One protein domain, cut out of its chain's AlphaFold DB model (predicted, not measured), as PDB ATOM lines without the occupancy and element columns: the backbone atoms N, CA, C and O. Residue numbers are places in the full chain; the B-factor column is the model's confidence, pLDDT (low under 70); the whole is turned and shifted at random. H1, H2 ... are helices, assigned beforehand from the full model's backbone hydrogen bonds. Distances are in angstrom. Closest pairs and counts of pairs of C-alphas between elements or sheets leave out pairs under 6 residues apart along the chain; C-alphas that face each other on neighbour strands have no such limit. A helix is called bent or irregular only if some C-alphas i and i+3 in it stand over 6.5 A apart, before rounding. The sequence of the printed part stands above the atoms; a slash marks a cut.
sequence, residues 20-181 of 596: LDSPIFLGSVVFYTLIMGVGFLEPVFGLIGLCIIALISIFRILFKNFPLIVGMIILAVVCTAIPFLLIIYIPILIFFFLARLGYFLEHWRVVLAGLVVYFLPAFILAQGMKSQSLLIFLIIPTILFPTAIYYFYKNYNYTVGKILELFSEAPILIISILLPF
ATOM      1  N   LEU A  20      94.588 124.067 128.721       62.34
ATOM      2  CA  LEU A  20      94.018 123.295 127.618       62.34
ATOM      3  C   LEU A  20      95.073 122.594 126.746       62.34
ATOM      4  O   LEU A  20      94.776 121.542 126.196       62.34
ATOM      5  N   ASP A  21      96.298 123.121 126.687       63.00
ATOM      6  CA  ASP A  21      97.397 122.579 125.878       63.00
ATOM      7  C   ASP A  21      98.323 121.664 126.694       63.00
ATOM      8  O   ASP A  21      99.303 121.122 126.181       63.00
ATOM      9  N   SER A  22      98.030 121.458 127.985       72.62
ATOM     10  CA  SER A  22      98.803 120.544 128.821       72.62
ATOM     11  C   SER A  22      98.438 119.085 128.501       72.62
ATOM     12  O   SER A  22      97.328 118.647 128.831       72.62
ATOM     13  N   PRO A  23      99.369 118.269 127.962       75.44
ATOM     14  CA  PRO A  23      99.096 116.858 127.670       75.44
ATOM     15  C   PRO A  23      98.786 116.061 128.944       75.44
ATOM     16  O   PRO A  23      98.049 115.078 128.911       75.44
ATOM     17  N   ILE A  24      99.300 116.519 130.088       77.00
ATOM     18  CA  ILE A  24      99.062 115.920 131.404       77.00
ATOM     19  C   ILE A  24      97.617 116.165 131.848       77.00
ATOM     20  O   ILE A  24      96.983 115.257 132.381       77.00
ATOM     21  N   PHE A  25      97.082 117.368 131.618       79.00
ATOM     22  CA  PHE A  25      95.701 117.704 131.961       79.00
ATOM     23  C   PHE A  25      94.714 116.893 131.120       79.00
ATOM     24  O   PHE A  25      93.890 116.167 131.675       79.00
ATOM     25  N   LEU A  26      94.852 116.946 129.792       80.62
ATOM     26  CA  LEU A  26      93.998 116.201 128.863       80.62
ATOM     27  C   LEU A  26      94.080 114.692 129.104       80.62
ATOM     28  O   LEU A  26      93.046 114.034 129.221       80.62
ATOM     29  N   GLY A  27      95.292 114.152 129.259       81.06
ATOM     30  CA  GLY A  27      95.494 112.738 129.571       81.06
ATOM     31  C   GLY A  27      94.811 112.326 130.875       81.06
ATOM     32  O   GLY A  27      94.172 111.279 130.924       81.06
ATOM     33  N   SER A  28      94.865 113.171 131.908       79.56
ATOM     34  CA  SER A  28      94.225 112.883 133.198       79.56
ATOM     35  C   SER A  28      92.701 112.927 133.120       79.56
ATOM     36  O   SER A  28      92.044 112.055 133.682       79.56
ATOM     37  N   VAL A  29      92.127 113.897 132.402       82.19
ATOM     38  CA  VAL A  29      90.670 113.992 132.206       82.19
ATOM     39  C   VAL A  29      90.160 112.801 131.398       82.19
ATOM     40  O   VAL A  29      89.182 112.176 131.804       82.19
ATOM     41  N   VAL A  30      90.838 112.431 130.308       83.62
ATOM     42  CA  VAL A  30      90.464 111.273 129.479       83.62
ATOM     43  C   VAL A  30      90.575 109.974 130.272       83.62
ATOM     44  O   VAL A  30      89.635 109.186 130.283       83.62
ATOM     45  N   PHE A  31      91.686 109.762 130.981       82.75
ATOM     46  CA  PHE A  31      91.910 108.553 131.773       82.75
ATOM     47  C   PHE A  31      90.895 108.408 132.913       82.75
ATOM     48  O   PHE A  31      90.313 107.341 133.099       82.75
ATOM     49  N   TYR A  32      90.625 109.495 133.638       82.62
ATOM     50  CA  TYR A  32      89.634 109.502 134.710       82.62
ATOM     51  C   TYR A  32      88.211 109.284 134.175       82.62
ATOM     52  O   TYR A  32      87.462 108.474 134.717       82.62
ATOM     53  N   THR A  33      87.859 109.925 133.057       83.50
ATOM     54  CA  THR A  33      86.565 109.725 132.385       83.50
ATOM     55  C   THR A  33      86.408 108.296 131.871       83.50
ATOM     56  O   THR A  33      85.313 107.752 131.944       83.50
ATOM     57  N   LEU A  34      87.486 107.660 131.399       82.75
ATOM     58  CA  LEU A  34      87.480 106.266 130.954       82.75
ATOM     59  C   LEU A  34      87.251 105.299 132.122       82.75
ATOM     60  O   LEU A  34      86.388 104.434 132.025       82.75
ATOM     61  N   ILE A  35      87.972 105.462 133.237       82.25
ATOM     62  CA  ILE A  35      87.790 104.631 134.442       82.25
ATOM     63  C   ILE A  35      86.366 104.744 134.967       82.25
ATOM     64  O   ILE A  35      85.742 103.740 135.303       82.25
ATOM     65  N   MET A  36      85.839 105.966 134.982       78.75
ATOM     66  CA  MET A  36      84.452 106.202 135.328       78.75
ATOM     67  C   MET A  36      83.538 105.513 134.303       78.75
ATOM     68  O   MET A  36      82.754 104.651 134.673       78.75
ATOM     69  N   GLY A  37      83.681 105.770 133.003       77.94
ATOM     70  CA  GLY A  37      82.861 105.145 131.958       77.94
ATOM     71  C   GLY A  37      82.840 103.609 131.996       77.94
ATOM     72  O   GLY A  37      81.790 103.008 131.787       77.94
ATOM     73  N   VAL A  38      83.960 102.965 132.332       79.38
ATOM     74  CA  VAL A  38      84.024 101.511 132.559       79.38
ATOM     75  C   VAL A  38      83.314 101.121 133.859       79.38
ATOM     76  O   VAL A  38      82.543 100.166 133.867       79.38
ATOM     77  N   GLY A  39      83.500 101.892 134.933       74.25
ATOM     78  CA  GLY A  39      82.770 101.739 136.193       74.25
ATOM     79  C   GLY A  39      81.256 101.880 136.078       74.25
ATOM     80  O   GLY A  39      80.524 101.300 136.872       74.25
ATOM     81  N   PHE A  40      80.777 102.619 135.079       72.69
ATOM     82  CA  PHE A  40      79.356 102.690 134.757       72.69
ATOM     83  C   PHE A  40      78.822 101.370 134.190       72.69
ATOM     84  O   PHE A  40      77.728 100.947 134.557       72.69
ATOM     85  N   LEU A  41      79.575 100.733 133.289       75.38
ATOM     86  CA  LEU A  41      79.181  99.456 132.692       75.38
ATOM     87  C   LEU A  41      79.251  98.332 133.726       75.38
ATOM     88  O   LEU A  41      78.337  97.518 133.825       75.38
ATOM     89  N   GLU A  42      80.316  98.328 134.524       79.00
ATOM     90  CA  GLU A  42      80.541  97.356 135.583       79.00
ATOM     91  C   GLU A  42      81.145  98.046 136.820       79.00
ATOM     92  O   GLU A  42      82.334  98.393 136.825       79.00
ATOM     93  N   PRO A  43      80.362  98.212 137.909       76.69
ATOM     94  CA  PRO A  43      80.792  98.941 139.107       76.69
ATOM     95  C   PRO A  43      82.087  98.419 139.729       76.69
ATOM     96  O   PRO A  43      82.893  99.193 140.250       76.69
ATOM     97  N   VAL A  44      82.315  97.108 139.626       79.00
ATOM     98  CA  VAL A  44      83.514  96.435 140.132       79.00
ATOM     99  C   VAL A  44      84.770  96.939 139.418       79.00
ATOM    100  O   VAL A  44      85.749  97.275 140.080       79.00
ATOM    101  N   PHE A  45      84.746  97.081 138.089       79.94
ATOM    102  CA  PHE A  45      85.902  97.577 137.336       79.94
ATOM    103  C   PHE A  45      86.181  99.063 137.589       79.94
ATOM    104  O   PHE A  45      87.345  99.465 137.625       79.94
ATOM    105  N   GLY A  46      85.147  99.868 137.845       76.38
ATOM    106  CA  GLY A  46      85.304 101.266 138.265       76.38
ATOM    107  C   GLY A  46      85.986 101.400 139.624       76.38
ATOM    108  O   GLY A  46      86.940 102.166 139.772       76.38
ATOM    109  N   LEU A  47      85.541 100.608 140.604       77.31
ATOM    110  CA  LEU A  47      86.160 100.525 141.930       77.31
ATOM    111  C   LEU A  47      87.613 100.044 141.846       77.31
ATOM    112  O   LEU A  47      88.488 100.651 142.459       77.31
ATOM    113  N   ILE A  48      87.892  99.019 141.036       79.88
ATOM    114  CA  ILE A  48      89.259  98.541 140.789       79.88
ATOM    115  C   ILE A  48      90.116  99.650 140.161       79.88
ATOM    116  O   ILE A  48      91.232  99.884 140.618       79.88
ATOM    117  N   GLY A  49      89.602 100.375 139.164       78.50
ATOM    118  CA  GLY A  49      90.319 101.482 138.523       78.50
ATOM    119  C   GLY A  49      90.653 102.624 139.489       78.50
ATOM    120  O   GLY A  49      91.781 103.121 139.493       78.50
ATOM    121  N   LEU A  50      89.715 102.998 140.365       76.31
ATOM    122  CA  LEU A  50      89.950 103.989 141.423       76.31
ATOM    123  C   LEU A  50      90.964 103.489 142.462       76.31
ATOM    124  O   LEU A  50      91.860 104.240 142.854       76.31
ATOM    125  N   CYS A  51      90.886 102.214 142.852       74.75
ATOM    126  CA  CYS A  51      91.878 101.582 143.721       74.75
ATOM    127  C   CYS A  51      93.276 101.591 143.092       74.75
ATOM    128  O   CYS A  51      94.244 101.885 143.787       74.75
ATOM    129  N   ILE A  52      93.401 101.341 141.787       79.12
ATOM    130  CA  ILE A  52      94.686 101.396 141.074       79.12
ATOM    131  C   ILE A  52      95.249 102.825 141.068       79.12
ATOM    132  O   ILE A  52      96.436 103.001 141.337       79.12
ATOM    133  N   ILE A  53      94.425 103.856 140.834       75.00
ATOM    134  CA  ILE A  53      94.866 105.262 140.925       75.00
ATOM    135  C   ILE A  53      95.381 105.581 142.333       75.00
ATOM    136  O   ILE A  53      96.450 106.186 142.484       75.00
ATOM    137  N   ALA A  54      94.643 105.162 143.363       68.19
ATOM    138  CA  ALA A  54      95.050 105.348 144.750       68.19
ATOM    139  C   ALA A  54      96.371 104.618 145.038       68.19
ATOM    140  O   ALA A  54      97.290 105.213 145.598       68.19
ATOM    141  N   LEU A  55      96.513 103.373 144.576       70.19
ATOM    142  CA  LEU A  55      97.707 102.549 144.756       70.19
ATOM    143  C   LEU A  55      98.940 103.160 144.072       70.19
ATOM    144  O   LEU A  55      99.988 103.291 144.699       70.19
ATOM    145  N   ILE A  56      98.815 103.601 142.817       72.75
ATOM    146  CA  ILE A  56      99.894 104.283 142.078       72.75
ATOM    147  C   ILE A  56     100.334 105.549 142.819       72.75
ATOM    148  O   ILE A  56     101.528 105.839 142.922       72.75
ATOM    149  N   SER A  57      99.375 106.291 143.369       66.38
ATOM    150  CA  SER A  57      99.649 107.512 144.127       66.38
ATOM    151  C   SER A  57     100.360 107.211 145.449       66.38
ATOM    152  O   SER A  57     101.351 107.872 145.769       66.38
ATOM    153  N   ILE A  58      99.928 106.160 146.163       65.38
ATOM    154  CA  ILE A  58     100.587 105.643 147.372       65.38
ATOM    155  C   ILE A  58     102.036 105.276 147.057       65.38
ATOM    156  O   ILE A  58     102.942 105.773 147.723       65.38
ATOM    157  N   PHE A  59     102.279 104.467 146.022       65.12
ATOM    158  CA  PHE A  59     103.630 104.047 145.648       65.12
ATOM    159  C   PHE A  59     104.517 105.230 145.265       65.12
ATOM    160  O   PHE A  59     105.651 105.320 145.730       65.12
ATOM    161  N   ARG A  60     104.014 106.183 144.474       65.56
ATOM    162  CA  ARG A  60     104.785 107.367 144.068       65.56
ATOM    163  C   ARG A  60     105.225 108.211 145.268       65.56
ATOM    164  O   ARG A  60     106.371 108.659 145.320       65.56
ATOM    165  N   ILE A  61     104.337 108.401 146.241       62.44
ATOM    166  CA  ILE A  61     104.631 109.135 147.480       62.44
ATOM    167  C   ILE A  61     105.551 108.319 148.396       62.44
ATOM    168  O   ILE A  61     106.441 108.892 149.028       62.44
ATOM    169  N   LEU A  62     105.386 106.996 148.443       59.94
ATOM    170  CA  LEU A  62     106.250 106.095 149.200       59.94
ATOM    171  C   LEU A  62     107.688 106.148 148.676       59.94
ATOM    172  O   LEU A  62     108.597 106.344 149.472       59.94
ATOM    173  N   PHE A  63     107.896 106.078 147.358       65.94
ATOM    174  CA  PHE A  63     109.221 106.211 146.741       65.94
ATOM    175  C   PHE A  63     109.855 107.581 147.002       65.94
ATOM    176  O   PHE A  63     111.043 107.665 147.303       65.94
ATOM    177  N   LYS A  64     109.063 108.658 146.961       63.47
ATOM    178  CA  LYS A  64     109.537 110.017 147.266       63.47
ATOM    179  C   LYS A  64     109.985 110.174 148.723       63.47
ATOM    180  O   LYS A  64     110.945 110.887 148.995       63.47
ATOM    181  N   ASN A  65     109.315 109.486 149.646       60.50
ATOM    182  CA  ASN A  65     109.641 109.487 151.074       60.50
ATOM    183  C   ASN A  65     110.516 108.295 151.499       60.50
ATOM    184  O   ASN A  65     110.831 108.162 152.680       60.50
ATOM    185  N   PHE A  66     110.925 107.436 150.563       63.41
ATOM    186  CA  PHE A  66     111.668 106.209 150.840       63.41
ATOM    187  C   PHE A  66     112.972 106.459 151.615       63.41
ATOM    188  O   PHE A  66     113.197 105.749 152.591       63.41
ATOM    189  N   PRO A  67     113.784 107.496 151.310       62.47
ATOM    190  CA  PRO A  67     114.988 107.789 152.094       62.47
ATOM    191  C   PRO A  67     114.685 108.117 153.562       62.47
ATOM    192  O   PRO A  67     115.423 107.712 154.457       62.47
ATOM    193  N   LEU A  68     113.572 108.812 153.817       60.47
ATOM    194  CA  LEU A  68     113.127 109.175 155.162       60.47
ATOM    195  C   LEU A  68     112.612 107.941 155.912       60.47
ATOM    196  O   LEU A  68     112.978 107.729 157.064       60.47
ATOM    197  N   ILE A  69     111.823 107.095 155.246       63.00
ATOM    198  CA  ILE A  69     111.294 105.845 155.815       63.00
ATOM    199  C   ILE A  69     112.435 104.881 156.152       63.00
ATOM    200  O   ILE A  69     112.482 104.354 157.260       63.00
ATOM    201  N   VAL A  70     113.393 104.700 155.239       68.81
ATOM    202  CA  VAL A  70     114.597 103.893 155.475       68.81
ATOM    203  C   VAL A  70     115.413 104.472 156.632       68.81
ATOM    204  O   VAL A  70     115.806 103.726 157.524       68.81
ATOM    205  N   GLY A  71     115.595 105.796 156.686       68.06
ATOM    206  CA  GLY A  71     116.256 106.468 157.806       68.06
ATOM    207  C   GLY A  71     115.553 106.232 159.147       68.06
ATOM    208  O   GLY A  71     116.213 105.945 160.141       68.06
ATOM    209  N   MET A  72     114.218 106.271 159.177       64.31
ATOM    210  CA  MET A  72     113.433 105.983 160.381       64.31
ATOM    211  C   MET A  72     113.499 104.515 160.805       64.31
ATOM    212  O   MET A  72     113.502 104.247 162.004       64.31
ATOM    213  N   ILE A  73     113.557 103.575 159.858       69.19
ATOM    214  CA  ILE A  73     113.711 102.141 160.145       69.19
ATOM    215  C   ILE A  73     115.103 101.866 160.710       69.19
ATOM    216  O   ILE A  73     115.216 101.214 161.743       69.19
ATOM    217  N   ILE A  74     116.155 102.407 160.087       77.75
ATOM    218  CA  ILE A  74     117.529 102.291 160.593       77.75
ATOM    219  C   ILE A  74     117.613 102.887 161.998       77.75
ATOM    220  O   ILE A  74     118.143 102.251 162.903       77.75
ATOM    221  N   LEU A  75     117.032 104.069 162.210       68.25
ATOM    222  CA  LEU A  75     117.008 104.710 163.520       68.25
ATOM    223  C   LEU A  75     116.226 103.881 164.551       68.25
ATOM    224  O   LEU A  75     116.691 103.735 165.674       68.25
ATOM    225  N   ALA A  76     115.097 103.278 164.169       64.69
ATOM    226  CA  ALA A  76     114.337 102.380 165.037       64.69
ATOM    227  C   ALA A  76     115.148 101.132 165.423       64.69
ATOM    228  O   ALA A  76     115.165 100.758 166.592       64.69
ATOM    229  N   VAL A  77     115.877 100.528 164.478       75.88
ATOM    230  CA  VAL A  77     116.791  99.405 164.751       75.88
ATOM    231  C   VAL A  77     117.917  99.845 165.692       75.88
ATOM    232  O   VAL A  77     118.202  99.159 166.670       75.88
ATOM    233  N   VAL A  78     118.504 101.024 165.490       77.44
ATOM    234  CA  VAL A  78     119.520 101.572 166.405       77.44
ATOM    235  C   VAL A  78     118.941 101.822 167.805       77.44
ATOM    236  O   VAL A  78     119.606 101.529 168.797       77.44
ATOM    237  N   CYS A  79     117.688 102.273 167.915       72.25
ATOM    238  CA  CYS A  79     116.994 102.435 169.197       72.25
ATOM    239  C   CYS A  79     116.740 101.104 169.926       72.25
ATOM    240  O   CYS A  79     116.672 101.109 171.152       72.25
ATOM    241  N   THR A  80     116.637  99.970 169.217       73.06
ATOM    242  CA  THR A  80     116.563  98.645 169.873       73.06
ATOM    243  C   THR A  80     117.892  98.232 170.500       73.06
ATOM    244  O   THR A  80     117.902  97.648 171.579       73.06
ATOM    245  N   ALA A  81     119.015  98.583 169.868       77.88
ATOM    246  CA  ALA A  81     120.349  98.335 170.413       77.88
ATOM    247  C   ALA A  81     120.716  99.322 171.536       77.88
ATOM    248  O   ALA A  81     121.502  98.997 172.423       77.88
ATOM    249  N   ILE A  82     120.160 100.537 171.492       83.25
ATOM    250  CA  ILE A  82     120.495 101.643 172.389       83.25
ATOM    251  C   ILE A  82     119.204 102.279 172.945       83.25
ATOM    252  O   ILE A  82     118.703 103.263 172.388       83.25
ATOM    253  N   PRO A  83     118.667 101.772 174.074       74.88
ATOM    254  CA  PRO A  83     117.349 102.167 174.583       74.88
ATOM    255  C   PRO A  83     117.230 103.646 174.976       74.88
ATOM    256  O   PRO A  83     116.158 104.233 174.855       74.88
ATOM    257  N   PHE A  84     118.323 104.296 175.401       76.38
ATOM    258  CA  PHE A  84     118.296 105.723 175.754       76.38
ATOM    259  C   PHE A  84     118.005 106.630 174.549       76.38
ATOM    260  O   PHE A  84     117.517 107.747 174.714       76.38
ATOM    261  N   LEU A  85     118.265 106.149 173.328       73.12
ATOM    262  CA  LEU A  85     118.007 106.892 172.099       73.12
ATOM    263  C   LEU A  85     116.499 107.018 171.812       73.12
ATOM    264  O   LEU A  85     116.090 107.911 171.070       73.12
ATOM    265  N   LEU A  86     115.663 106.188 172.454       69.19
ATOM    266  CA  LEU A  86     114.200 106.260 172.385       69.19
ATOM    267  C   LEU A  86     113.667 107.629 172.850       69.19
ATOM    268  O   LEU A  86     112.719 108.154 172.268       69.19
ATOM    269  N   ILE A  87     114.320 108.237 173.851       76.25
ATOM    270  CA  ILE A  87     113.959 109.558 174.395       76.25
ATOM    271  C   ILE A  87     114.081 110.650 173.325       76.25
ATOM    272  O   ILE A  87     113.313 111.605 173.338       76.25
ATOM    273  N   ILE A  88     115.016 110.502 172.383       75.56
ATOM    274  CA  ILE A  88     115.234 111.442 171.274       75.56
ATOM    275  C   ILE A  88     114.357 111.060 170.068       75.56
ATOM    276  O   ILE A  88     113.851 111.928 169.358       75.56
ATOM    277  N   TYR A  89     114.124 109.764 169.864       70.19
ATOM    278  CA  TYR A  89     113.316 109.232 168.768       70.19
ATOM    279  C   TYR A  89     111.850 109.685 168.817       70.19
ATOM    280  O   TYR A  89     111.301 110.096 167.795       70.19
ATOM    281  N   ILE A  90     111.222 109.653 169.999       72.00
ATOM    282  CA  ILE A  90     109.808 110.029 170.164       72.00
ATOM    283  C   ILE A  90     109.562 111.507 169.781       72.00
ATOM    284  O   ILE A  90     108.689 111.755 168.947       72.00
ATOM    285  N   PRO A  91     110.330 112.496 170.284       79.25
ATOM    286  CA  PRO A  91     110.231 113.888 169.841       79.25
ATOM    287  C   PRO A  91     110.452 114.080 168.340       79.25
ATOM    288  O   PRO A  91     109.742 114.870 167.724       79.25
ATOM    289  N   ILE A  92     111.397 113.351 167.733       73.56
ATOM    290  CA  ILE A  92     111.638 113.411 166.284       73.56
ATOM    291  C   ILE A  92     110.410 112.913 165.513       73.56
ATOM    292  O   ILE A  92     109.989 113.546 164.545       73.56
ATOM    293  N   LEU A  93     109.792 111.818 165.957       68.25
ATOM    294  CA  LEU A  93     108.581 111.273 165.341       68.25
ATOM    295  C   LEU A  93     107.404 112.256 165.456       68.25
ATOM    296  O   LEU A  93     106.710 112.500 164.468       68.25
ATOM    297  N   ILE A  94     107.229 112.881 166.624       72.62
ATOM    298  CA  ILE A  94     106.221 113.930 166.852       72.62
ATOM    299  C   ILE A  94     106.493 115.154 165.966       72.62
ATOM    300  O   ILE A  94     105.564 115.702 165.374       72.62
ATOM    301  N   PHE A  95     107.753 115.567 165.824       76.62
ATOM    302  CA  PHE A  95     108.140 116.669 164.946       76.62
ATOM    303  C   PHE A  95     107.794 116.374 163.481       76.62
ATOM    304  O   PHE A  95     107.166 117.205 162.828       76.62
ATOM    305  N   PHE A  96     108.126 115.183 162.970       65.50
ATOM    306  CA  PHE A  96     107.751 114.783 161.611       65.50
ATOM    307  C   PHE A  96     106.233 114.705 161.424       65.50
ATOM    308  O   PHE A  96     105.728 115.098 160.371       65.50
ATOM    309  N   PHE A  97     105.498 114.248 162.440       65.06
ATOM    310  CA  PHE A  97     104.038 114.241 162.422       65.06
ATOM    311  C   PHE A  97     103.463 115.662 162.329       65.06
ATOM    312  O   PHE A  97     102.640 115.933 161.457       65.06
ATOM    313  N   LEU A  98     103.944 116.591 163.162       67.75
ATOM    314  CA  LEU A  98     103.526 117.996 163.147       67.75
ATOM    315  C   LEU A  98     103.906 118.700 161.842       67.75
ATOM    316  O   LEU A  98     103.090 119.433 161.290       67.75
ATOM    317  N   ALA A  99     105.104 118.449 161.310       64.31
ATOM    318  CA  ALA A  99     105.538 118.995 160.026       64.31
ATOM    319  C   ALA A  99     104.631 118.517 158.879       64.31
ATOM    320  O   ALA A  99     104.251 119.296 158.005       64.31
ATOM    321  N   ARG A 100     104.223 117.244 158.912       64.44
ATOM    322  CA  ARG A 100     103.324 116.665 157.909       64.44
ATOM    323  C   ARG A 100     101.884 117.155 158.060       64.44
ATOM    324  O   ARG A 100     101.224 117.412 157.057       64.44
ATOM    325  N   LEU A 101     101.419 117.350 159.294       64.31
ATOM    326  CA  LEU A 101     100.135 117.989 159.576       64.31
ATOM    327  C   LEU A 101     100.133 119.460 159.131       64.31
ATOM    328  O   LEU A 101      99.136 119.933 158.596       64.31
ATOM    329  N   GLY A 102     101.257 120.163 159.285       62.00
ATOM    330  CA  GLY A 102     101.454 121.525 158.788       62.00
ATOM    331  C   GLY A 102     101.335 121.611 157.266       62.00
ATOM    332  O   GLY A 102     100.556 122.417 156.766       62.00
ATOM    333  N   TYR A 103     102.011 120.715 156.539       65.88
ATOM    334  CA  TYR A 103     101.889 120.606 155.078       65.88
ATOM    335  C   TYR A 103     100.438 120.361 154.629       65.88
ATOM    336  O   TYR A 103      99.959 120.937 153.652       65.88
ATOM    337  N   PHE A 104      99.700 119.543 155.383       66.25
ATOM    338  CA  PHE A 104      98.283 119.312 155.129       66.25
ATOM    339  C   PHE A 104      97.424 120.549 155.401       66.25
ATOM    340  O   PHE A 104      96.594 120.899 154.568       66.25
ATOM    341  N   LEU A 105      97.621 121.228 156.531       67.19
ATOM    342  CA  LEU A 105      96.891 122.454 156.865       67.19
ATOM    343  C   LEU A 105      97.168 123.586 155.870       67.19
ATOM    344  O   LEU A 105      96.312 124.440 155.673       67.19
ATOM    345  N   GLU A 106      98.320 123.585 155.205       74.50
ATOM    346  CA  GLU A 106      98.629 124.541 154.142       74.50
ATOM    347  C   GLU A 106      97.864 124.236 152.838       74.50
ATOM    348  O   GLU A 106      97.420 125.146 152.135       74.50
ATOM    349  N   HIS A 107      97.638 122.955 152.529       75.56
ATOM    350  CA  HIS A 107      97.037 122.503 151.266       75.56
ATOM    351  C   HIS A 107      95.639 121.875 151.400       75.56
ATOM    352  O   HIS A 107      95.106 121.337 150.424       75.56
ATOM    353  N   TRP A 108      95.007 121.980 152.573       73.75
ATOM    354  CA  TRP A 108      93.782 121.251 152.937       73.75
ATOM    355  C   TRP A 108      92.637 121.417 151.934       73.75
ATOM    356  O   TRP A 108      91.873 120.483 151.707       73.75
ATOM    357  N   ARG A 109      92.531 122.586 151.287       79.62
ATOM    358  CA  ARG A 109      91.495 122.879 150.283       79.62
ATOM    359  C   ARG A 109      91.629 122.009 149.034       79.62
ATOM    360  O   ARG A 109      90.624 121.540 148.509       79.62
ATOM    361  N   VAL A 110      92.861 121.798 148.569       79.44
ATOM    362  CA  VAL A 110      93.158 120.976 147.385       79.44
ATOM    363  C   VAL A 110      92.928 119.505 147.719       79.44
ATOM    364  O   VAL A 110      92.285 118.789 146.957       79.44
ATOM    365  N   VAL A 111      93.372 119.076 148.903       75.94
ATOM    366  CA  VAL A 111      93.206 117.697 149.381       75.94
ATOM    367  C   VAL A 111      91.725 117.350 149.589       75.94
ATOM    368  O   VAL A 111      91.276 116.289 149.159       75.94
ATOM    369  N   LEU A 112      90.931 118.260 150.167       78.44
ATOM    370  CA  LEU A 112      89.486 118.078 150.346       78.44
ATOM    371  C   LEU A 112      88.749 117.991 149.004       78.44
ATOM    372  O   LEU A 112      87.854 117.165 148.844       78.44
ATOM    373  N   ALA A 113      89.140 118.807 148.021       81.19
ATOM    374  CA  ALA A 113      88.576 118.719 146.679       81.19
ATOM    375  C   ALA A 113      88.891 117.368 146.015       81.19
ATOM    376  O   ALA A 113      88.001 116.764 145.423       81.19
ATOM    377  N   GLY A 114      90.117 116.858 146.178       77.94
ATOM    378  CA  GLY A 114      90.491 115.514 145.733       77.94
ATOM    379  C   GLY A 114      89.672 114.406 146.397       77.94
ATOM    380  O   GLY A 114      89.198 113.501 145.712       77.94
ATOM    381  N   LEU A 115      89.427 114.514 147.709       78.25
ATOM    382  CA  LEU A 115      88.558 113.589 148.441       78.25
ATOM    383  C   LEU A 115      87.158 113.557 147.820       78.25
ATOM    384  O   LEU A 115      86.663 112.486 147.495       78.25
ATOM    385  N   VAL A 116      86.541 114.718 147.598       81.31
ATOM    386  CA  VAL A 116      85.200 114.795 147.001       81.31
ATOM    387  C   VAL A 116      85.190 114.205 145.591       81.31
ATOM    388  O   VAL A 116      84.301 113.426 145.267       81.31
ATOM    389  N   VAL A 117      86.188 114.528 144.768       81.44
ATOM    390  CA  VAL A 117      86.287 114.025 143.392       81.44
ATOM    391  C   VAL A 117      86.422 112.502 143.351       81.44
ATOM    392  O   VAL A 117      85.790 111.881 142.509       81.44
ATOM    393  N   TYR A 118      87.206 111.876 144.233       76.75
ATOM    394  CA  TYR A 118      87.462 110.431 144.161       76.75
ATOM    395  C   TYR A 118      86.515 109.576 145.020       76.75
ATOM    396  O   TYR A 118      86.069 108.524 144.562       76.75
ATOM    397  N   PHE A 119      86.164 110.008 146.239       76.06
ATOM    398  CA  PHE A 119      85.317 109.223 147.152       76.06
ATOM    399  C   PHE A 119      83.832 109.293 146.813       76.06
ATOM    400  O   PHE A 119      83.134 108.299 147.003       76.06
ATOM    401  N   LEU A 120      83.331 110.427 146.313       77.50
ATOM    402  CA  LEU A 120      81.908 110.555 145.992       77.50
ATOM    403  C   LEU A 120      81.496 109.566 144.880       77.50
ATOM    404  O   LEU A 120      80.527 108.833 145.080       77.50
ATOM    405  N   PRO A 121      82.244 109.433 143.767       75.06
ATOM    406  CA  PRO A 121      82.053 108.345 142.812       75.06
ATOM    407  C   PRO A 121      82.163 106.941 143.390       75.06
ATOM    408  O   PRO A 121      81.312 106.106 143.100       75.06
ATOM    409  N   ALA A 122      83.188 106.674 144.204       75.44
ATOM    410  CA  ALA A 122      83.398 105.352 144.792       75.44
ATOM    411  C   ALA A 122      82.212 104.935 145.674       75.44
ATOM    412  O   ALA A 122      81.744 103.801 145.600       75.44
ATOM    413  N   PHE A 123      81.677 105.876 146.454       74.31
ATOM    414  CA  PHE A 123      80.493 105.679 147.281       74.31
ATOM    415  C   PHE A 123      79.240 105.392 146.442       74.31
ATOM    416  O   PHE A 123      78.488 104.472 146.750       74.31
ATOM    417  N   ILE A 124      79.043 106.132 145.346       74.50
ATOM    418  CA  ILE A 124      77.925 105.911 144.415       74.50
ATOM    419  C   ILE A 124      78.029 104.532 143.745       74.50
ATOM    420  O   ILE A 124      77.015 103.850 143.599       74.50
ATOM    421  N   LEU A 125      79.235 104.103 143.359       71.44
ATOM    422  CA  LEU A 125      79.473 102.778 142.777       71.44
ATOM    423  C   LEU A 125      79.221 101.651 143.789       71.44
ATOM    424  O   LEU A 125      78.647 100.627 143.425       71.44
ATOM    425  N   ALA A 126      79.591 101.847 145.058       71.56
ATOM    426  CA  ALA A 126      79.419 100.855 146.119       71.56
ATOM    427  C   ALA A 126      77.951 100.630 146.530       71.56
ATOM    428  O   ALA A 126      77.594  99.526 146.930       71.56
ATOM    429  N   GLN A 127      77.087 101.647 146.422       69.94
ATOM    430  CA  GLN A 127      75.663 101.530 146.777       69.94
ATOM    431  C   GLN A 127      74.782 100.890 145.691       69.94
ATOM    432  O   GLN A 127      73.597 100.653 145.925       69.94
ATOM    433  N   GLY A 128      75.338 100.609 144.510       61.69
ATOM    434  CA  GLY A 128      74.568 100.182 143.344       61.69
ATOM    435  C   GLY A 128      73.859 101.358 142.661       61.69
ATOM    436  O   GLY A 128      73.286 102.246 143.296       61.69
ATOM    437  N   MET A 129      73.919 101.403 141.329       62.69
ATOM    438  CA  MET A 129      73.473 102.571 140.566       62.69
ATOM    439  C   MET A 129      71.946 102.617 140.381       62.69
ATOM    440  O   MET A 129      71.323 101.636 139.983       62.69
ATOM    441  N   LYS A 130      71.343 103.798 140.591       59.19
ATOM    442  CA  LYS A 130      69.959 104.133 140.194       59.19
ATOM    443  C   LYS A 130      70.007 105.045 138.959       59.19
ATOM    444  O   LYS A 130      70.971 105.770 138.780       59.19
ATOM    445  N   SER A 131      68.971 105.103 138.121       53.81
ATOM    446  CA  SER A 131      68.989 105.914 136.875       53.81
ATOM    447  C   SER A 131      69.394 107.395 137.074       53.81
ATOM    448  O   SER A 131      70.022 107.984 136.196       53.81
ATOM    449  N   GLN A 132      69.102 107.985 138.237       55.88
ATOM    450  CA  GLN A 132      69.495 109.356 138.589       55.88
ATOM    451  C   GLN A 132      70.998 109.516 138.896       55.88
ATOM    452  O   GLN A 132      71.536 110.613 138.744       55.88
ATOM    453  N   SER A 133      71.706 108.443 139.275       65.00
ATOM    454  CA  SER A 133      73.148 108.487 139.536       65.00
ATOM    455  C   SER A 133      73.990 108.532 138.258       65.00
ATOM    456  O   SER A 133      75.147 108.928 138.330       65.00
ATOM    457  N   LEU A 134      73.415 108.230 137.085       63.09
ATOM    458  CA  LEU A 134      74.098 108.297 135.785       63.09
ATOM    459  C   LEU A 134      74.539 109.729 135.440       63.09
ATOM    460  O   LEU A 134      75.683 109.949 135.052       63.09
ATOM    461  N   LEU A 135      73.658 110.716 135.637       64.69
ATOM    462  CA  LEU A 135      73.972 112.127 135.385       64.69
ATOM    463  C   LEU A 135      75.076 112.629 136.318       64.69
ATOM    464  O   LEU A 135      76.030 113.252 135.866       64.69
ATOM    465  N   ILE A 136      74.975 112.305 137.607       67.06
ATOM    466  CA  ILE A 136      75.975 112.674 138.619       67.06
ATOM    467  C   ILE A 136      77.334 112.061 138.257       67.06
ATOM    468  O   ILE A 136      78.365 112.727 138.313       67.06
ATOM    469  N   PHE A 137      77.320 110.811 137.809       68.62
ATOM    470  CA  PHE A 137      78.507 110.066 137.434       68.62
ATOM    471  C   PHE A 137      79.181 110.575 136.151       68.62
ATOM    472  O   PHE A 137      80.398 110.476 136.036       68.62
ATOM    473  N   LEU A 138      78.430 111.166 135.214       71.25
ATOM    474  CA  LEU A 138      78.991 111.807 134.020       71.25
ATOM    475  C   LEU A 138      79.519 113.218 134.327       71.25
ATOM    476  O   LEU A 138      80.584 113.599 133.844       71.25
ATOM    477  N   ILE A 139      78.796 113.978 135.159       77.81
ATOM    478  CA  ILE A 139      79.107 115.371 135.525       77.81
ATOM    479  C   ILE A 139      80.402 115.469 136.339       77.81
ATOM    480  O   ILE A 139      81.182 116.403 136.146       77.81
ATOM    481  N   ILE A 140      80.665 114.517 137.238       79.50
ATOM    482  CA  ILE A 140      81.871 114.539 138.078       79.50
ATOM    483  C   ILE A 140      83.173 114.514 137.239       79.50
ATOM    484  O   ILE A 140      83.975 115.439 137.385       79.50
ATOM    485  N   PRO A 141      83.404 113.546 136.334       77.19
ATOM    486  CA  PRO A 141      84.621 113.489 135.525       77.19
ATOM    487  C   PRO A 141      84.696 114.549 134.421       77.19
ATOM    488  O   PRO A 141      85.799 114.985 134.101       77.19
ATOM    489  N   THR A 142      83.567 114.997 133.854       76.00
ATOM    490  CA  THR A 142      83.580 115.960 132.729       76.00
ATOM    491  C   THR A 142      83.517 117.424 133.145       76.00
ATOM    492  O   THR A 142      84.025 118.277 132.423       76.00
ATOM    493  N   ILE A 143      82.914 117.739 134.293       79.69
ATOM    494  CA  ILE A 143      82.716 119.124 134.736       79.69
ATOM    495  C   ILE A 143      83.459 119.365 136.042       79.69
ATOM    496  O   ILE A 143      84.318 120.245 136.098       79.69
ATOM    497  N   LEU A 144      83.173 118.587 137.089       82.94
ATOM    498  CA  LEU A 144      83.699 118.868 138.428       82.94
ATOM    499  C   LEU A 144      85.224 118.712 138.494       82.94
ATOM    500  O   LEU A 144      85.907 119.608 138.985       82.94
ATOM    501  N   PHE A 145      85.763 117.614 137.964       84.00
ATOM    502  CA  PHE A 145      87.197 117.327 137.982       84.00
ATOM    503  C   PHE A 145      88.028 118.350 137.176       84.00
ATOM    504  O   PHE A 145      88.946 118.943 137.753       84.00
ATOM    505  N   PRO A 146      87.688 118.675 135.912       84.00
ATOM    506  CA  PRO A 146      88.372 119.724 135.152       84.00
ATOM    507  C   PRO A 146      88.252 121.108 135.796       84.00
ATOM    508  O   PRO A 146      89.237 121.846 135.857       84.00
ATOM    509  N   THR A 147      87.070 121.450 136.321       83.62
ATOM    510  CA  THR A 147      86.826 122.750 136.968       83.62
ATOM    511  C   THR A 147      87.639 122.893 138.251       83.62
ATOM    512  O   THR A 147      88.207 123.955 138.498       83.62
ATOM    513  N   ALA A 148      87.752 121.825 139.047       83.81
ATOM    514  CA  ALA A 148      88.570 121.819 140.253       83.81
ATOM    515  C   ALA A 148      90.055 122.031 139.918       83.81
ATOM    516  O   ALA A 148      90.698 122.895 140.512       83.81
ATOM    517  N   ILE A 149      90.589 121.318 138.919       82.81
ATOM    518  CA  ILE A 149      91.981 121.503 138.479       82.81
ATOM    519  C   ILE A 149      92.205 122.929 137.964       82.81
ATOM    520  O   ILE A 149      93.174 123.571 138.366       82.81
ATOM    521  N   TYR A 150      91.302 123.451 137.130       83.12
ATOM    522  CA  TYR A 150      91.391 124.819 136.616       83.12
ATOM    523  C   TYR A 150      91.378 125.861 137.743       83.12
ATOM    524  O   TYR A 150      92.207 126.773 137.756       83.12
ATOM    525  N   TYR A 151      90.478 125.705 138.718       82.25
ATOM    526  CA  TYR A 151      90.372 126.597 139.872       82.25
ATOM    527  C   TYR A 151      91.675 126.637 140.676       82.25
ATOM    528  O   TYR A 151      92.183 127.722 140.970       82.25
ATOM    529  N   PHE A 152      92.249 125.475 141.001       83.00
ATOM    530  CA  PHE A 152      93.488 125.426 141.775       83.00
ATOM    531  C   PHE A 152      94.701 125.869 140.973       83.00
ATOM    532  O   PHE A 152      95.551 126.529 141.546       83.00
ATOM    533  N   TYR A 153      94.759 125.593 139.673       80.12
ATOM    534  CA  TYR A 153      95.846 126.042 138.802       80.12
ATOM    535  C   TYR A 153      95.890 127.570 138.644       80.12
ATOM    536  O   TYR A 153      96.964 128.180 138.580       80.12
ATOM    537  N   LYS A 154      94.710 128.200 138.571       79.19
ATOM    538  CA  LYS A 154      94.571 129.649 138.404       79.19
ATOM    539  C   LYS A 154      94.804 130.407 139.708       79.19
ATOM    540  O   LYS A 154      95.521 131.402 139.703       79.19
ATOM    541  N   ASN A 155      94.206 129.943 140.804       76.75
ATOM    542  CA  ASN A 155      94.155 130.701 142.059       76.75
ATOM    543  C   ASN A 155      95.303 130.383 143.022       76.75
ATOM    544  O   ASN A 155      95.569 131.158 143.936       76.75
ATOM    545  N   TYR A 156      95.981 129.256 142.826       70.19
ATOM    546  CA  TYR A 156      97.119 128.834 143.625       70.19
ATOM    547  C   TYR A 156      98.219 128.436 142.637       70.19
ATOM    548  O   TYR A 156      97.939 127.783 141.641       70.19
ATOM    549  N   ASN A 157      99.470 128.858 142.819       72.00
ATOM    550  CA  ASN A 157     100.546 128.643 141.834       72.00
ATOM    551  C   ASN A 157     101.024 127.177 141.718       72.00
ATOM    552  O   ASN A 157     102.215 126.900 141.616       72.00
ATOM    553  N   TYR A 158     100.100 126.221 141.723       77.12
ATOM    554  CA  TYR A 158     100.352 124.809 141.522       77.12
ATOM    555  C   TYR A 158     100.395 124.459 140.037       77.12
ATOM    556  O   TYR A 158      99.612 124.951 139.223       77.12
ATOM    557  N   THR A 159     101.284 123.533 139.692       80.00
ATOM    558  CA  THR A 159     101.259 122.853 138.397       80.00
ATOM    559  C   THR A 159     100.165 121.783 138.390       80.00
ATOM    560  O   THR A 159      99.807 121.243 139.437       80.00
ATOM    561  N   VAL A 160      99.661 121.410 137.208       75.62
ATOM    562  CA  VAL A 160      98.651 120.340 137.065       75.62
ATOM    563  C   VAL A 160      99.119 119.036 137.721       75.62
ATOM    564  O   VAL A 160      98.362 118.398 138.446       75.62
ATOM    565  N   GLY A 161     100.397 118.681 137.545       71.69
ATOM    566  CA  GLY A 161     100.983 117.501 138.182       71.69
ATOM    567  C   GLY A 161     100.967 117.571 139.711       71.69
ATOM    568  O   GLY A 161     100.707 116.560 140.358       71.69
ATOM    569  N   LYS A 162     101.187 118.760 140.292       73.31
ATOM    570  CA  LYS A 162     101.133 118.951 141.744       73.31
ATOM    571  C   LYS A 162      99.705 118.876 142.287       73.31
ATOM    572  O   LYS A 162      99.498 118.315 143.355       73.31
ATOM    573  N   ILE A 163      98.725 119.391 141.543       78.25
ATOM    574  CA  ILE A 163      97.301 119.307 141.905       78.25
ATOM    575  C   ILE A 163      96.835 117.849 141.907       78.25
ATOM    576  O   ILE A 163      96.196 117.418 142.860       78.25
ATOM    577  N   LEU A 164      97.197 117.076 140.879       75.31
ATOM    578  CA  LEU A 164      96.870 115.650 140.798       75.31
ATOM    579  C   LEU A 164      97.549 114.839 141.912       75.31
ATOM    580  O   LEU A 164      96.915 113.959 142.485       75.31
ATOM    581  N   GLU A 165      98.805 115.160 142.254       74.38
ATOM    582  CA  GLU A 165      99.506 114.571 143.408       74.38
ATOM    583  C   GLU A 165      98.730 114.840 144.709       74.38
ATOM    584  O   GLU A 165      98.441 113.903 145.447       74.38
ATOM    585  N   LEU A 166      98.326 116.095 144.945       75.50
ATOM    586  CA  LEU A 166      97.582 116.512 146.141       75.50
ATOM    587  C   LEU A 166      96.160 115.932 146.197       75.50
ATOM    588  O   LEU A 166      95.677 115.602 147.279       75.50
ATOM    589  N   PHE A 167      95.478 115.776 145.057       76.81
ATOM    590  CA  PHE A 167      94.152 115.155 145.017       76.81
ATOM    591  C   PHE A 167      94.195 113.687 145.446       76.81
ATOM    592  O   PHE A 167      93.285 113.214 146.126       76.81
ATOM    593  N   SER A 168      95.262 112.979 145.080       70.56
ATOM    594  CA  SER A 168      95.462 111.576 145.438       70.56
ATOM    595  C   SER A 168      96.152 111.375 146.794       70.56
ATOM    596  O   SER A 168      96.340 110.236 147.220       70.56
ATOM    597  N   GLU A 169      96.522 112.453 147.491       69.81
ATOM    598  CA  GLU A 169      97.144 112.404 148.820       69.81
ATOM    599  C   GLU A 169      96.111 112.202 149.948       69.81
ATOM    600  O   GLU A 169      96.457 111.727 151.027       69.81
ATOM    601  N   ALA A 170      94.820 112.464 149.699       62.66
ATOM    602  CA  ALA A 170      93.758 112.343 150.706       62.66
ATOM    603  C   ALA A 170      93.599 110.924 151.314       62.66
ATOM    604  O   ALA A 170      93.553 110.816 152.542       62.66
ATOM    605  N   PRO A 171      93.579 109.819 150.535       54.59
ATOM    606  CA  PRO A 171      93.529 108.463 151.099       54.59
ATOM    607  C   PRO A 171      94.795 108.108 151.897       54.59
ATOM    608  O   PRO A 171      94.734 107.434 152.923       54.59
ATOM    609  N   ILE A 172      95.952 108.606 151.451       58.56
ATOM    610  CA  ILE A 172      97.255 108.403 152.102       58.56
ATOM    611  C   ILE A 172      97.309 109.123 153.440       58.56
ATOM    612  O   ILE A 172      97.947 108.635 154.368       58.56
ATOM    613  N   LEU A 173      96.641 110.266 153.551       57.22
ATOM    614  CA  LEU A 173      96.544 111.042 154.775       57.22
ATOM    615  C   LEU A 173      95.702 110.328 155.831       57.22
ATOM    616  O   LEU A 173      96.116 110.253 156.983       57.22
ATOM    617  N   ILE A 174      94.579 109.730 155.422       54.16
ATOM    618  CA  ILE A 174      93.748 108.887 156.290       54.16
ATOM    619  C   ILE A 174      94.587 107.715 156.812       54.16
ATOM    620  O   ILE A 174      94.704 107.539 158.022       54.16
ATOM    621  N   ILE A 175      95.269 106.986 155.922       51.97
ATOM    622  CA  ILE A 175      96.124 105.857 156.310       51.97
ATOM    623  C   ILE A 175      97.331 106.319 157.139       51.97
ATOM    624  O   ILE A 175      97.647 105.664 158.118       51.97
ATOM    625  N   SER A 176      97.989 107.439 156.822       52.88
ATOM    626  CA  SER A 176      99.180 107.928 157.543       52.88
ATOM    627  C   SER A 176      98.860 108.522 158.911       52.88
ATOM    628  O   SER A 176      99.703 108.455 159.800       52.88
ATOM    629  N   ILE A 177      97.672 109.107 159.088       56.03
ATOM    630  CA  ILE A 177      97.175 109.533 160.401       56.03
ATOM    631  C   ILE A 177      96.806 108.302 161.221       56.03
ATOM    632  O   ILE A 177      97.141 108.257 162.396       56.03
ATOM    633  N   LEU A 178      96.181 107.291 160.610       45.50
ATOM    634  CA  LEU A 178      95.779 106.056 161.287       45.50
ATOM    635  C   LEU A 178      96.959 105.120 161.603       45.50
ATOM    636  O   LEU A 178      96.938 104.467 162.639       45.50
ATOM    637  N   LEU A 179      98.003 105.062 160.767       50.38
ATOM    638  CA  LEU A 179      99.145 104.141 160.890       50.38
ATOM    639  C   LEU A 179      99.856 104.178 162.260       50.38
ATOM    640  O   LEU A 179     100.093 103.103 162.820       50.38
ATOM    641  N   PRO A 180     100.203 105.351 162.834       48.47
ATOM    642  CA  PRO A 180     100.801 105.404 164.166       48.47
ATOM    643  C   PRO A 180      99.862 104.864 165.255       48.47
ATOM    644  O   PRO A 180     100.346 104.291 166.229       48.47
ATOM    645  N   PHE A 181      98.540 104.954 165.075       40.81
ATOM    646  CA  PHE A 181      97.553 104.420 166.019       40.81
ATOM    647  C   PHE A 181      97.222 102.941 165.772       40.81
ATOM    648  O   PHE A 181      96.971 102.218 166.733       40.81
TER     649      PHE A 181
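AT A GLANCE: This is residues 20 to 181 of the 596 residues of an uncharacterized protein of Acinetobacter haemolyticus (UniProt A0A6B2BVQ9). A loose bundle of H1, H2a, H3b, H4a and H4b fills one end, and the helical hairpin of H2b and H3a reaches away from it as a long arm. Short H5 packs on H3b and H4b, and H6 leads off H3b. The printed part has 162 residues with six named helices, H1 to H6, and no named strand: all helix. It is loose, with a radius of gyration of the C-alphas of 19.0 A, and elongated, spanning 62 by 35 by 23 A.

HOW THE PARTS SIT: By hydrogen bonds H3, residues 83 to 126, H2, residues 43 to 81, and H4, residues 133 to 155, were each assigned as one helix, but are bent. H3, the hub, has arms H3a, residues 83 to 106, and H3b, residues 109 to 126, about perpendicular at 87 degrees. Residues 85 to 89 of H3a alone touch residues 75 to 79 alone of H2b, residues 67 to 81, closest at C-alphas of Leu 85 and Cys 79, 5.4 A. Residues 118 to 126 of H3b alone touch residues 43 to 50 alone of H2a, residues 43 to 64, closest at C-alphas of Leu 125 and Pro 43, 5.5 A. H1, residues 23 to 41, touches H4a, residues 133 to 142, at a shallow tilt of 13 degrees, opposite ways, closest at C-alphas of Thr 33 and Pro 141, 5.3 A. H5, residues 160 to 167, touches H4b, residues 145 to 155, closest at C-alphas of Val 160 and Tyr 153, 6.6 A. Residues 170 to 171 alone of H6, residues 170 to 181, touch residues 111 to 115 of H3b alone, closest at C-alphas of Ala 170 and Val 111, 5.5 A. Every O i to N i+4 pair is within hydrogen-bond range in H2a, H2b, H4b and H5; in H1 14 of 15 are, H3a 17 of 20, H3b 13 of 14, H4a 5 of 6, H6 6 of 8.

IN THESE COORDINATES: C-alphas 106 and 109 of H3 are 8.3 A apart, 64 and 67 of H2 7.6 A, 142 and 145 of H4 6.5 A; H6 is only just irregular, with C-alphas 177 and 180 6.7 A apart. H3a is 35.6 A long, H2a 31.9 A, H1 26.9 A. H1 begins at C-alpha 23 (99.096, 116.858, 127.670); H6 ends at C-alpha 181 (97.553, 104.420, 166.019).

THE WHOLE: The C-alphas farthest apart, Phe 84 and Ser 131, are 62.8 A apart. The printed part has no cut and no long link. Mean pLDDT of the printed part is 71.9, with 58 residues under 70, among them 57 to 73 and 169 to 181.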